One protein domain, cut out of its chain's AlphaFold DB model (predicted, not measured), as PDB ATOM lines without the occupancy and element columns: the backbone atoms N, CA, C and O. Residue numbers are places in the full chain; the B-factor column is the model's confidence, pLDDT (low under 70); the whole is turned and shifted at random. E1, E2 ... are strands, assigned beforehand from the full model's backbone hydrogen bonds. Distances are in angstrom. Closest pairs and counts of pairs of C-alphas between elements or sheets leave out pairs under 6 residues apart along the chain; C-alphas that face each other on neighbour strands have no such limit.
ATOM      1  N   CYS A   6     -10.834 -15.027 111.625       92.50
ATOM      2  CA  CYS A   6      -9.788 -14.374 112.398       92.50
ATOM      3  C   CYS A   6      -9.035 -13.359 111.535       92.50
ATOM      4  O   CYS A   6      -8.685 -13.647 110.393       92.50
ATOM      5  N   HIS A   7      -8.780 -12.163 112.064       94.12
ATOM      6  CA  HIS A   7      -7.896 -11.198 111.419       94.12
ATOM      7  C   HIS A   7      -6.496 -11.313 112.010       94.12
ATOM      8  O   HIS A   7      -6.340 -11.266 113.229       94.12
ATOM      9  N   ILE A   8      -5.489 -11.434 111.150       94.56
ATOM     10  CA  ILE A   8      -4.087 -11.536 111.542       94.56
ATOM     11  C   ILE A   8      -3.284 -10.367 110.979       94.56
ATOM     12  O   ILE A   8      -3.521  -9.888 109.869       94.56
ATOM     13  N   VAL A   9      -2.290  -9.942 111.743       95.81
ATOM     14  CA  VAL A   9      -1.331  -8.900 111.399       95.81
ATOM     15  C   VAL A   9       0.059  -9.432 111.702       95.81
ATOM     16  O   VAL A   9       0.340  -9.838 112.828       95.81
ATOM     17  N   CYS A  10       0.944  -9.404 110.711       95.00
ATOM     18  CA  CYS A  10       2.351  -9.711 110.908       95.00
ATOM     19  C   CYS A  10       3.159  -8.419 110.989       95.00
ATOM     20  O   CYS A  10       3.067  -7.543 110.118       95.00
ATOM     21  N   ALA A  11       3.967  -8.308 112.034       93.44
ATOM     22  CA  ALA A  11       4.909  -7.218 112.226       93.44
ATOM     23  C   ALA A  11       6.127  -7.716 113.004       93.44
ATOM     24  O   ALA A  11       6.125  -8.818 113.540       93.44
ATOM     25  N   TYR A  12       7.162  -6.891 113.094       91.69
ATOM     26  CA  TYR A  12       8.272  -7.156 114.003       91.69
ATOM     27  C   TYR A  12       7.917  -6.727 115.429       91.69
ATOM     28  O   TYR A  12       7.219  -5.726 115.620       91.69
ATOM     29  N   ALA A  13       8.434  -7.449 116.421       87.69
ATOM     30  CA  ALA A  13       8.416  -7.000 117.807       87.69
ATOM     31  C   ALA A  13       9.308  -5.751 117.968       87.69
ATOM     32  O   ALA A  13      10.491  -5.766 117.612       87.69
ATOM     33  N   GLY A  14       8.743  -4.666 118.504       80.88
ATOM     34  CA  GLY A  14       9.425  -3.378 118.675       80.88
ATOM     35  C   GLY A  14       9.379  -2.435 117.460       80.88
ATOM     36  O   GLY A  14       8.798  -2.727 116.414       80.88
ATOM     37  N   SER A  15       9.986  -1.251 117.605       73.12
ATOM     38  CA  SER A  15       9.901  -0.139 116.643       73.12
ATOM     39  C   SER A  15      11.268   0.466 116.315       73.12
ATOM     40  O   SER A  15      12.149   0.500 117.170       73.12
ATOM     41  N   LEU A  16      11.410   0.996 115.090       69.12
ATOM     42  CA  LEU A  16      12.582   1.763 114.634       69.12
ATOM     43  C   LEU A  16      12.565   3.239 115.049       69.12
ATOM     44  O   LEU A  16      13.562   3.932 114.856       69.12
ATOM     45  N   ILE A  25       4.557  -2.626 121.691       72.25
ATOM     46  CA  ILE A  25       5.057  -4.012 121.626       72.25
ATOM     47  C   ILE A  25       5.111  -4.497 120.166       72.25
ATOM     48  O   ILE A  25       6.033  -5.212 119.771       72.25
ATOM     49  N   LEU A  26       4.154  -4.046 119.349       82.56
ATOM     50  CA  LEU A  26       4.047  -4.354 117.929       82.56
ATOM     51  C   LEU A  26       4.560  -3.183 117.078       82.56
ATOM     52  O   LEU A  26       4.101  -2.049 117.229       82.56
ATOM     53  N   GLY A  27       5.493  -3.458 116.166       82.38
ATOM     54  CA  GLY A  27       5.950  -2.492 115.170       82.38
ATOM     55  C   GLY A  27       4.918  -2.219 114.071       82.38
ATOM     56  O   GLY A  27       3.795  -2.718 114.083       82.38
ATOM     57  N   ARG A  28       5.316  -1.435 113.059       87.06
ATOM     58  CA  ARG A  28       4.473  -1.191 111.877       87.06
ATOM     59  C   ARG A  28       4.120  -2.524 111.183       87.06
ATOM     60  O   ARG A  28       5.053  -3.275 110.884       87.06
ATOM     61  N   PRO A  29       2.836  -2.773 110.851       91.56
ATOM     62  CA  PRO A  29       2.420  -3.942 110.083       91.56
ATOM     63  C   PRO A  29       3.194  -4.085 108.773       91.56
ATOM     64  O   PRO A  29       3.294  -3.132 107.994       91.56
ATOM     65  N   LEU A  30       3.723  -5.282 108.534       92.81
ATOM     66  CA  LEU A  30       4.321  -5.679 107.259       92.81
ATOM     67  C   LEU A  30       3.229  -6.143 106.301       92.81
ATOM     68  O   LEU A  30       3.217  -5.784 105.124       92.81
ATOM     69  N   TRP A  31       2.293  -6.929 106.828       95.00
ATOM     70  CA  TRP A  31       1.107  -7.386 106.126       95.00
ATOM     71  C   TRP A  31       0.012  -7.777 107.119       95.00
ATOM     72  O   TRP A  31       0.267  -7.997 108.302       95.00
ATOM     73  N   SER A  32      -1.217  -7.859 106.623       95.50
ATOM     74  CA  SER A  32      -2.380  -8.318 107.374       95.50
ATOM     75  C   SER A  32      -3.310  -9.091 106.454       95.50
ATOM     76  O   SER A  32      -3.430  -8.744 105.277       95.50
ATOM     77  N   GLU A  33      -3.984 -10.099 106.989       94.50
ATOM     78  CA  GLU A  33      -4.899 -10.961 106.244       94.50
ATOM     79  C   GLU A  33      -6.090 -11.354 107.123       94.50
ATOM     80  O   GLU A  33      -5.994 -11.393 108.349       94.50
ATOM     81  N   THR A  34      -7.228 -11.641 106.498       92.62
ATOM     82  CA  THR A  34      -8.383 -12.224 107.188       92.62
ATOM     83  C   THR A  34      -8.462 -13.695 106.818       92.62
ATOM     84  O   THR A  34      -8.643 -14.033 105.651       92.62
ATOM     85  N   LEU A  35      -8.321 -14.557 107.818       92.12
ATOM     86  CA  LEU A  35      -8.450 -15.999 107.695       92.12
ATOM     87  C   LEU A  35      -9.903 -16.395 107.932       92.12
ATOM     88  O   LEU A  35     -10.528 -15.980 108.910       92.12
ATOM     89  N   THR A  36     -10.446 -17.206 107.034       89.00
ATOM     90  CA  THR A  36     -11.789 -17.762 107.191       89.00
ATOM     91  C   THR A  36     -11.768 -18.910 108.198       89.00
ATOM     92  O   THR A  36     -10.762 -19.599 108.350       89.00
ATOM     93  N   ALA A  37     -12.896 -19.155 108.870       80.69
ATOM     94  CA  ALA A  37     -13.042 -20.283 109.799       80.69
ATOM     95  C   ALA A  37     -12.854 -21.663 109.131       80.69
ATOM     96  O   ALA A  37     -12.595 -22.645 109.816       80.69
ATOM     97  N   GLY A  38     -12.944 -21.728 107.795       72.00
ATOM     98  CA  GLY A  38     -12.828 -22.947 106.992       72.00
ATOM     99  C   GLY A  38     -11.401 -23.464 106.770       72.00
ATOM    100  O   GLY A  38     -11.209 -24.289 105.881       72.00
ATOM    101  N   GLY A  39     -10.402 -22.986 107.522       75.25
ATOM    102  CA  GLY A  39      -9.077 -23.612 107.549       75.25
ATOM    103  C   GLY A  39      -8.189 -23.320 106.341       75.25
ATOM    104  O   GLY A  39      -7.389 -24.167 105.959       75.25
ATOM    105  N   SER A  40      -8.303 -22.144 105.719       84.69
ATOM    106  CA  SER A  40      -7.295 -21.707 104.741       84.69
ATOM    107  C   SER A  40      -6.107 -21.064 105.454       84.69
ATOM    108  O   SER A  40      -6.284 -20.208 106.322       84.69
ATOM    109  N   ALA A  41      -4.896 -21.482 105.084       92.19
ATOM    110  CA  ALA A  41      -3.670 -20.857 105.560       92.19
ATOM    111  C   ALA A  41      -3.489 -19.457 104.956       92.19
ATOM    112  O   ALA A  41      -3.989 -19.171 103.865       92.19
ATOM    113  N   SER A  42      -2.720 -18.612 105.637       94.69
ATOM    114  CA  SER A  42      -2.310 -17.308 105.133       94.69
ATOM    115  C   SER A  42      -1.563 -17.448 103.807       94.69
ATOM    116  O   SER A  42      -0.762 -18.367 103.589       94.69
ATOM    117  N   ALA A  43      -1.815 -16.511 102.897       94.88
ATOM    118  CA  ALA A  43      -1.115 -16.471 101.620       94.88
ATOM    119  C   ALA A  43       0.355 -16.099 101.846       94.88
ATOM    120  O   ALA A  43       1.259 -16.692 101.244       94.88
ATOM    121  N   LYS A  44       0.588 -15.152 102.759       95.31
ATOM    122  CA  LYS A  44       1.917 -14.680 103.149       95.31
ATOM    123  C   LYS A  44       2.499 -15.495 104.299       95.31
ATOM    124  O   LYS A  44       1.782 -15.964 105.181       95.31
ATOM    125  N   ALA A  45       3.819 -15.635 104.254       95.81
ATOM    126  CA  ALA A  45       4.623 -16.226 105.311       95.81
ATOM    127  C   ALA A  45       5.301 -15.136 106.156       95.81
ATOM    128  O   ALA A  45       5.475 -13.994 105.707       95.81
ATOM    129  N   ALA A  46       5.690 -15.488 107.375       94.38
ATOM    130  CA  ALA A  46       6.448 -14.619 108.258       94.38
ATOM    131  C   ALA A  46       7.898 -14.439 107.753       94.38
ATOM    132  O   ALA A  46       8.538 -15.416 107.359       94.38
ATOM    133  N   PRO A  47       8.442 -13.209 107.768       91.81
ATOM    134  CA  PRO A  47       9.760 -12.904 107.206       91.81
ATOM    135  C   PRO A  47      10.939 -13.168 108.163       91.81
ATOM    136  O   PRO A  47      12.039 -12.697 107.895       91.81
ATOM    137  N   GLY A  48      10.731 -13.861 109.291       88.88
ATOM    138  CA  GLY A  48      11.791 -14.129 110.269       88.88
ATOM    139  C   GLY A  48      12.192 -12.901 111.094       88.88
ATOM    140  O   GLY A  48      11.344 -12.106 111.495       88.88
ATOM    141  N   ALA A  49      13.483 -12.748 111.396       86.94
ATOM    142  CA  ALA A  49      14.005 -11.586 112.125       86.94
ATOM    143  C   ALA A  49      14.133 -10.342 111.225       86.94
ATOM    144  O   ALA A  49      14.243 -10.453 110.005       86.94
ATOM    145  N   ASP A  50      14.123  -9.141 111.816       85.44
ATOM    146  CA  ASP A  50      14.362  -7.907 111.056       85.44
ATOM    147  C   ASP A  50      15.763  -7.941 110.416       85.44
ATOM    148  O   ASP A  50      16.760  -8.056 111.134       85.44
ATOM    149  N   PRO A  51      15.876  -7.802 109.082       81.19
ATOM    150  CA  PRO A  51      17.143  -7.987 108.371       81.19
ATOM    151  C   PRO A  51      18.185  -6.916 108.711       81.19
ATOM    152  O   PRO A  51      19.369  -7.088 108.436       81.19
ATOM    153  N   TYR A  52      17.757  -5.802 109.310       81.75
ATOM    154  CA  TYR A  52      18.639  -4.716 109.726       81.75
ATOM    155  C   TYR A  52      19.079  -4.830 111.190       81.75
ATOM    156  O   TYR A  52      19.837  -3.975 111.646       81.75
ATOM    157  N   GLY A  53      18.608  -5.845 111.930       77.38
ATOM    158  CA  GLY A  53      18.948  -6.070 113.339       77.38
ATOM    159  C   GLY A  53      18.470  -4.963 114.281       77.38
ATOM    160  O   GLY A  53      18.974  -4.839 115.395       77.38
ATOM    161  N   LYS A  54      17.532  -4.121 113.835       77.25
ATOM    162  CA  LYS A  54      17.049  -2.961 114.599       77.25
ATOM    163  C   LYS A  54      15.711  -3.230 115.292       77.25
ATOM    164  O   LYS A  54      15.260  -2.405 116.082       77.25
ATOM    165  N   ARG A  55      15.061  -4.353 114.979       81.75
ATOM    166  CA  ARG A  55      13.823  -4.837 115.612       81.75
ATOM    167  C   ARG A  55      13.990  -6.304 116.006       81.75
ATOM    168  O   ARG A  55      14.956  -6.947 115.602       81.75
ATOM    169  N   GLY A  56      13.050  -6.819 116.794       83.94
ATOM    170  CA  GLY A  56      13.019  -8.225 117.190       83.94
ATOM    171  C   GLY A  56      12.541  -9.164 116.077       83.94
ATOM    172  O   GLY A  56      12.501  -8.810 114.897       83.94
ATOM    173  N   GLN A  57      12.148 -10.375 116.474       88.81
ATOM    174  CA  GLN A  57      11.543 -11.352 115.570       88.81
ATOM    175  C   GLN A  57      10.175 -10.897 115.048       88.81
ATOM    176  O   GLN A  57       9.497 -10.065 115.667       88.81
ATOM    177  N   ALA A  58       9.774 -11.448 113.902       91.56
ATOM    178  CA  ALA A  58       8.399 -11.368 113.448       91.56
ATOM    179  C   ALA A  58       7.463 -12.016 114.477       91.56
ATOM    180  O   ALA A  58       7.772 -13.025 115.108       91.56
ATOM    181  N   VAL A  59       6.298 -11.405 114.632       93.62
ATOM    182  CA  VAL A  59       5.197 -11.904 115.445       93.62
ATOM    183  C   VAL A  59       3.923 -11.859 114.619       93.62
ATOM    184  O   VAL A  59       3.769 -11.016 113.724       93.62
ATOM    185  N   ILE A  60       2.995 -12.750 114.939       94.75
ATOM    186  CA  ILE A  60       1.622 -12.679 114.453       94.75
ATOM    187  C   ILE A  60       0.756 -12.184 115.603       94.75
ATOM    188  O   ILE A  60       0.651 -12.819 116.649       94.75
ATOM    189  N   HIS A  61       0.144 -11.025 115.396       94.38
ATOM    190  CA  HIS A  61      -0.920 -10.511 116.237       94.38
ATOM    191  C   HIS A  61      -2.254 -10.874 115.599       94.38
ATOM    192  O   HIS A  61      -2.460 -10.599 114.417       94.38
ATOM    193  N   TYR A  62      -3.156 -11.492 116.347       93.88
ATOM    194  CA  TYR A  62      -4.424 -11.952 115.806       93.88
ATOM    195  C   TYR A  62      -5.604 -11.583 116.688       93.88
ATOM    196  O   TYR A  62      -5.480 -11.460 117.905       93.88
ATOM    197  N   ARG A  63      -6.761 -11.436 116.043       94.12
ATOM    198  CA  ARG A  63      -8.060 -11.289 116.687       94.12
ATOM    199  C   ARG A  63      -9.072 -12.211 116.031       94.12
ATOM    200  O   ARG A  63      -9.435 -12.006 114.869       94.12
ATOM    201  N   ALA A  64      -9.552 -13.187 116.787       93.00
ATOM    202  CA  ALA A  64     -10.615 -14.068 116.334       93.00
ATOM    203  C   ALA A  64     -11.990 -13.433 116.583       93.00
ATOM    204  O   ALA A  64     -12.189 -12.698 117.551       93.00
ATOM    205  N   VAL A  65     -12.940 -13.683 115.684       92.00
ATOM    206  CA  VAL A  65     -14.342 -13.254 115.835       92.00
ATOM    207  C   VAL A  65     -15.228 -14.398 116.332       92.00
ATOM    208  O   VAL A  65     -16.285 -14.156 116.902       92.00
ATOM    209  N   VAL A  66     -14.772 -15.636 116.153       91.69
ATOM    210  CA  VAL A  66     -15.382 -16.865 116.671       91.69
ATOM    211  C   VAL A  66     -14.326 -17.648 117.441       91.69
ATOM    212  O   VAL A  66     -13.135 -17.466 117.183       91.69
ATOM    213  N   ASP A  67     -14.747 -18.500 118.369       92.88
ATOM    214  CA  ASP A  67     -13.819 -19.354 119.103       92.88
ATOM    215  C   ASP A  67     -13.175 -20.371 118.162       92.88
ATOM    216  O   ASP A  67     -13.784 -20.842 117.199       92.88
ATOM    217  N   GLY A  68     -11.925 -20.717 118.433       92.50
ATOM    218  CA  GLY A  68     -11.219 -21.684 117.615       92.50
ATOM    219  C   GLY A  68      -9.767 -21.852 118.009       92.50
ATOM    220  O   GLY A  68      -9.360 -21.591 119.144       92.50
ATOM    221  N   TYR A  69      -8.976 -22.279 117.033       92.38
ATOM    222  CA  TYR A  69      -7.542 -22.463 117.181       92.38
ATOM    223  C   TYR A  69      -6.797 -21.839 116.008       92.38
ATOM    224  O   TYR A  69      -7.226 -21.924 114.855       92.38
ATOM    225  N   LEU A  70      -5.648 -21.243 116.311       93.31
ATOM    226  CA  LEU A  70      -4.664 -20.822 115.331       93.31
ATOM    227  C   LEU A  70      -3.547 -21.868 115.274       93.31
ATOM    228  O   LEU A  70      -2.952 -22.208 116.297       93.31
ATOM    229  N   ILE A  71      -3.265 -22.378 114.083       94.56
ATOM    230  CA  ILE A  71      -2.126 -23.255 113.809       94.56
ATOM    231  C   ILE A  71      -1.069 -22.409 113.114       94.56
ATOM    232  O   ILE A  71      -1.369 -21.759 112.111       94.56
ATOM    233  N   ILE A  72       0.148 -22.419 113.650       93.69
ATOM    234  CA  ILE A  72       1.297 -21.714 113.083       93.69
ATOM    235  C   ILE A  72       2.385 -22.734 112.806       93.69
ATOM    236  O   ILE A  72       2.838 -23.420 113.718       93.69
ATOM    237  N   ASP A  73       2.743 -22.850 111.535       94.88
ATOM    238  CA  ASP A  73       3.782 -23.751 111.044       94.88
ATOM    239  C   ASP A  73       4.153 -23.325 109.614       94.88
ATOM    240  O   ASP A  73       3.418 -22.568 108.975       94.88
ATOM    241  N   LYS A  74       5.230 -23.857 109.042       93.25
ATOM    242  CA  LYS A  74       5.598 -23.643 107.630       93.25
ATOM    243  C   LYS A  74       4.549 -24.196 106.665       93.25
ATOM    244  O   LYS A  74       4.335 -23.648 105.582       93.25
ATOM    245  N   ALA A  75       3.888 -25.284 107.059       92.75
ATOM    246  CA  ALA A  75       2.825 -25.940 106.300       92.75
ATOM    247  C   ALA A  75       1.648 -26.301 107.227       92.75
ATOM    248  O   ALA A  75       1.457 -27.471 107.566       92.75
ATOM    249  N   PRO A  76       0.868 -25.308 107.688       92.94
ATOM    250  CA  PRO A  76      -0.179 -25.541 108.670       92.94
ATOM    251  C   PRO A  76      -1.348 -26.303 108.030       92.94
ATOM    252  O   PRO A  76      -1.755 -26.013 106.904       92.94
ATOM    253  N   SER A  77      -1.896 -27.281 108.751       90.69
ATOM    254  CA  SER A  77      -2.972 -28.152 108.276       90.69
ATOM    255  C   SER A  77      -3.989 -28.430 109.380       90.69
ATOM    256  O   SER A  77      -3.647 -28.940 110.445       90.69
ATOM    257  N   ALA A  78      -5.271 -28.173 109.105       87.06
ATOM    258  CA  ALA A  78      -6.359 -28.436 110.055       87.06
ATOM    259  C   ALA A  78      -6.470 -29.924 110.452       87.06
ATOM    260  O   ALA A  78      -6.882 -30.246 111.567       87.06
ATOM    261  N   GLY A  79      -6.084 -30.834 109.548       84.88
ATOM    262  CA  GLY A  79      -6.155 -32.281 109.764       84.88
ATOM    263  C   GLY A  79      -5.000 -32.856 110.583       84.88
ATOM    264  O   GLY A  79      -5.073 -34.009 111.001       84.88
ATOM    265  N   ASN A  80      -3.937 -32.083 110.826       84.56
ATOM    266  CA  ASN A  80      -2.785 -32.570 111.564       84.56
ATOM    267  C   ASN A  80      -2.908 -32.230 113.060       84.56
ATOM    268  O   ASN A  80      -2.873 -31.069 113.468       84.56
ATOM    269  N   ALA A  81      -3.079 -33.256 113.892       78.06
ATOM    270  CA  ALA A  81      -3.188 -33.105 115.342       78.06
ATOM    271  C   ALA A  81      -1.830 -32.939 116.047       78.06
ATOM    272  O   ALA A  81      -1.814 -32.590 117.224       78.06
ATOM    273  N   THR A  82      -0.706 -33.175 115.359       85.12
ATOM    274  CA  THR A  82       0.634 -33.024 115.950       85.12
ATOM    275  C   THR A  82       1.171 -31.598 115.866       85.12
ATOM    276  O   THR A  82       2.142 -31.279 116.547       85.12
ATOM    277  N   GLN A  83       0.549 -30.736 115.056       89.44
ATOM    278  CA  GLN A  83       0.918 -29.325 114.967       89.44
ATOM    279  C   GLN A  83       0.420 -28.561 116.188       89.44
ATOM    280  O   GLN A  83      -0.723 -28.728 116.625       89.44
ATOM    281  N   SER A  84       1.283 -27.694 116.712       87.44
ATOM    282  CA  SER A  84       0.966 -26.830 117.842       87.44
ATOM    283  C   SER A  84      -0.214 -25.921 117.509       87.44
ATOM    284  O   SER A  84      -0.263 -25.275 116.462       87.44
ATOM    285  N   ARG A  85      -1.178 -25.879 118.429       90.38
ATOM    286  CA  ARG A  85      -2.400 -25.084 118.324       90.38
ATOM    287  C   ARG A  85      -2.405 -24.049 119.428       90.38
ATOM    288  O   ARG A  85      -2.243 -24.389 120.597       90.38
ATOM    289  N   VAL A  86      -2.642 -22.804 119.055       92.31
ATOM    290  CA  VAL A  86      -2.876 -21.717 119.999       92.31
ATOM    291  C   VAL A  86      -4.378 -21.510 120.089       92.31
ATOM    292  O   VAL A  86      -5.049 -21.379 119.066       92.31
ATOM    293  N   VAL A  87      -4.921 -21.510 121.304       92.88
ATOM    294  CA  VAL A  87      -6.338 -21.193 121.513       92.88
ATOM    295  C   VAL A  87      -6.593 -19.768 121.027       92.88
ATOM    296  O   VAL A  87      -5.825 -18.850 121.319       92.88
ATOM    297  N   ALA A  88      -7.666 -19.583 120.269       93.12
ATOM    298  CA  ALA A  88      -8.066 -18.295 119.732       93.12
ATOM    299  C   ALA A  88      -9.493 -17.977 120.204       93.12
ATOM    300  O   ALA A  88     -10.447 -18.293 119.491       93.12
ATOM    301  N   PRO A  89      -9.645 -17.395 121.410       93.38
ATOM    302  CA  PRO A  89     -10.947 -17.006 121.934       93.38
ATOM    303  C   PRO A  89     -11.565 -15.883 121.100       93.38
ATOM    304  O   PRO A  89     -10.868 -14.977 120.625       93.38
ATOM    305  N   ALA A  90     -12.884 -15.913 120.948       92.81
ATOM    306  CA  ALA A  90     -13.622 -14.868 120.262       92.81
ATOM    307  C   ALA A  90     -13.459 -13.515 120.973       92.81
ATOM    308  O   ALA A  90     -13.642 -13.381 122.180       92.81
ATOM    309  N   GLY A  91     -13.157 -12.474 120.199       90.56
ATOM    310  CA  GLY A  91     -13.082 -11.099 120.683       90.56
ATOM    311  C   GLY A  91     -11.745 -10.705 121.308       90.56
ATOM    312  O   GLY A  91     -11.503  -9.499 121.426       90.56
ATOM    313  N   GLU A  92     -10.869 -11.665 121.614       90.94
ATOM    314  CA  GLU A  92      -9.556 -11.421 122.213       90.94
ATOM    315  C   GLU A  92      -8.463 -11.148 121.178       90.94
ATOM    316  O   GLU A  92      -8.517 -11.601 120.033       90.94
ATOM    317  N   MET A  93      -7.460 -10.380 121.606       91.31
ATOM    318  CA  MET A  93      -6.263 -10.072 120.833       91.31
ATOM    319  C   MET A  93      -5.056 -10.743 121.474       91.31
ATOM    320  O   MET A  93      -4.737 -10.475 122.632       91.31
ATOM    321  N   LEU A  94      -4.363 -11.576 120.708       92.38
ATOM    322  CA  LEU A  94      -3.211 -12.338 121.176       92.38
ATOM    323  C   LEU A  94      -2.043 -12.154 120.208       92.38
ATOM    324  O   LEU A  94      -2.229 -11.948 119.009       92.38
ATOM    325  N   THR A  95      -0.827 -12.207 120.743       92.56
ATOM    326  CA  THR A  95       0.412 -12.093 119.968       92.56
ATOM    327  C   THR A  95       1.255 -13.328 120.201       92.56
ATOM    328  O   THR A  95       1.471 -13.721 121.345       92.56
ATOM    329  N   VAL A  96       1.763 -13.903 119.121       92.38
ATOM    330  CA  VAL A  96       2.588 -15.109 119.150       92.38
ATOM    331  C   VAL A  96       3.846 -14.906 118.320       92.38
ATOM    332  O   VAL A  96       3.813 -14.274 117.261       92.38
ATOM    333  N   TYR A  97       4.964 -15.413 118.835       91.44
ATOM    334  CA  TYR A  97       6.218 -15.475 118.092       91.44
ATOM    335  C   TYR A  97       6.113 -16.511 116.982       91.44
ATOM    336  O   TYR A  97       5.438 -17.527 117.146       91.44
ATOM    337  N   VAL A  98       6.762 -16.217 115.859       93.31
ATOM    338  CA  VAL A  98       6.754 -17.061 114.664       93.31
ATOM    339  C   VAL A  98       8.150 -17.124 114.063       93.31
ATOM    340  O   VAL A  98       8.911 -16.155 114.149       93.31
ATOM    341  N   ASP A  99       8.461 -18.245 113.426       93.56
ATOM    342  CA  ASP A  99       9.720 -18.434 112.723       93.56
ATOM    343  C   ASP A  99       9.624 -17.987 111.258       93.56
ATOM    344  O   ASP A  99       8.558 -17.709 110.701       93.56
ATOM    345  N   GLU A 100      10.780 -17.886 110.601       94.44
ATOM    346  CA  GLU A 100      10.836 -17.579 109.175       94.44
ATOM    347  C   GLU A 100      10.143 -18.668 108.341       94.44
ATOM    348  O   GLU A 100      10.450 -19.860 108.441       94.44
ATOM    349  N   GLY A 101       9.236 -18.237 107.463       95.25
ATOM    350  CA  GLY A 101       8.477 -19.121 106.583       95.25
ATOM    351  C   GLY A 101       7.171 -19.641 107.184       95.25
ATOM    352  O   GLY A 101       6.389 -20.243 106.445       95.25
ATOM    353  N   ASP A 102       6.898 -19.376 108.463       95.56
ATOM    354  CA  ASP A 102       5.651 -19.794 109.098       95.56
ATOM    355  C   ASP A 102       4.438 -19.094 108.490       95.56
ATOM    356  O   ASP A 102       4.461 -17.914 108.119       95.56
ATOM    357  N   LYS A 103       3.344 -19.843 108.419       95.56
ATOM    358  CA  LYS A 103       2.023 -19.405 107.989       95.56
ATOM    359  C   LYS A 103       1.022 -19.678 109.094       95.56
ATOM    360  O   LYS A 103       1.187 -20.598 109.890       95.56
ATOM    361  N   ALA A 104      -0.046 -18.895 109.105       94.69
ATOM    362  CA  ALA A 104      -1.123 -19.045 110.067       94.69
ATOM    363  C   ALA A 104      -2.354 -19.650 109.398       94.69
ATOM    364  O   ALA A 104      -2.739 -19.238 108.308       94.69
ATOM    365  N   LEU A 105      -2.997 -20.599 110.063       95.06
ATOM    366  CA  LEU A 105      -4.265 -21.186 109.651       95.06
ATOM    367  C   LEU A 105      -5.237 -21.106 110.820       95.06
ATOM    368  O   LEU A 105      -4.898 -21.489 111.937       95.06
ATOM    369  N   PHE A 106      -6.444 -20.609 110.565       93.81
ATOM    370  CA  PHE A 106      -7.485 -20.499 111.579       93.81
ATOM    371  C   PHE A 106      -8.533 -21.593 111.388       93.81
ATOM    372  O   PHE A 106      -9.085 -21.747 110.298       93.81
ATOM    373  N   VAL A 107      -8.810 -22.336 112.456       92.75
ATOM    374  CA  VAL A 107      -9.896 -23.318 112.525       92.75
ATOM    375  C   VAL A 107     -10.911 -22.788 113.525       92.75
ATOM    376  O   VAL A 107     -10.660 -22.833 114.730       92.75
ATOM    377  N   GLY A 108     -12.016 -22.244 113.017       87.94
ATOM    378  CA  GLY A 108     -13.119 -21.756 113.849       87.94
ATOM    379  C   GLY A 108     -14.125 -22.863 114.159       87.94
ATOM    380  O   GLY A 108     -14.283 -23.784 113.355       87.94
ATOM    381  N   ALA A 109     -14.773 -22.761 115.320       77.69
ATOM    382  CA  ALA A 109     -15.931 -23.569 115.704       77.69
ATOM    383  C   ALA A 109     -17.235 -23.050 115.075       77.69
ATOM    384  O   ALA A 109     -17.330 -21.827 114.803       77.69
TER     385      ALA A 109
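AT A GLANCE: This is residues 6 to 16 and 25 to 109 of the 109 residues of an uncharacterized protein of Rhizobium sp. CF080 (UniProt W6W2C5). Two four-stranded antiparallel sheets lie face to face as a sandwich, with their strands at 19 degrees to each other; one sheet is E2, E1, E4, E7 and the other E3, E8, E5, E6. The long link from 42 to 57 reaches Tyr 52, at one end of the greatest extent. You read 96 printed residues, eight named strands, E1 to E8 in chain order, and no named helix: all strand, though under half of the residues, 44, are in named elements. The whole is compact, radius of gyration of the C-alphas 12.7 A, and only just elongated, spanning 39 by 26 by 19 A.

IN THESE COORDINATES: Find C-alpha 6 at (-9.788, -14.374, 112.398); E1, residues 6 to 12, runs 19.5 A from there. Beside it look for E2, residues 31 to 35, and E4, residues 58 to 64, 19.4 A long, then E7, residues 93 to 97. In the other sheet find E3, 38 to 41, E5, 68 to 73, E6, 85 to 88, and E8, 103 to 108, ending at C-alpha 108, (-13.119, -21.756, 113.849).

HOW THE PARTS SIT: In the first sheet, twisted, check N 9 and O 61 of E1 and E4, 2.8 A; N 8 and O 33 of E1 and E2, 2.8 A; and N 60 and O 96 of E4 and E7, 2.9 A. In the second, find N 71 and O 105 of E5 and E8, 2.8 A; N 39 and O 106 of E3 and E8, 3.3 A; and N 70 and O 86 of the hairpin E5 and E6, 2.8 A. Between the sheets, the closest C-alphas of E2 and E8, Leu 35 and Phe 106, are 6.0 A apart.

THE WHOLE: The C-alphas farthest apart, Tyr 52 and Ala 109, are 39.8 A apart. Residues 17 to 24 are not printed; C-alphas 16 and 25 are 11.8 A apart across the cut. The links E3 to E4 and E5 to E6 are long. Residue 16 alone is under pLDDT 70.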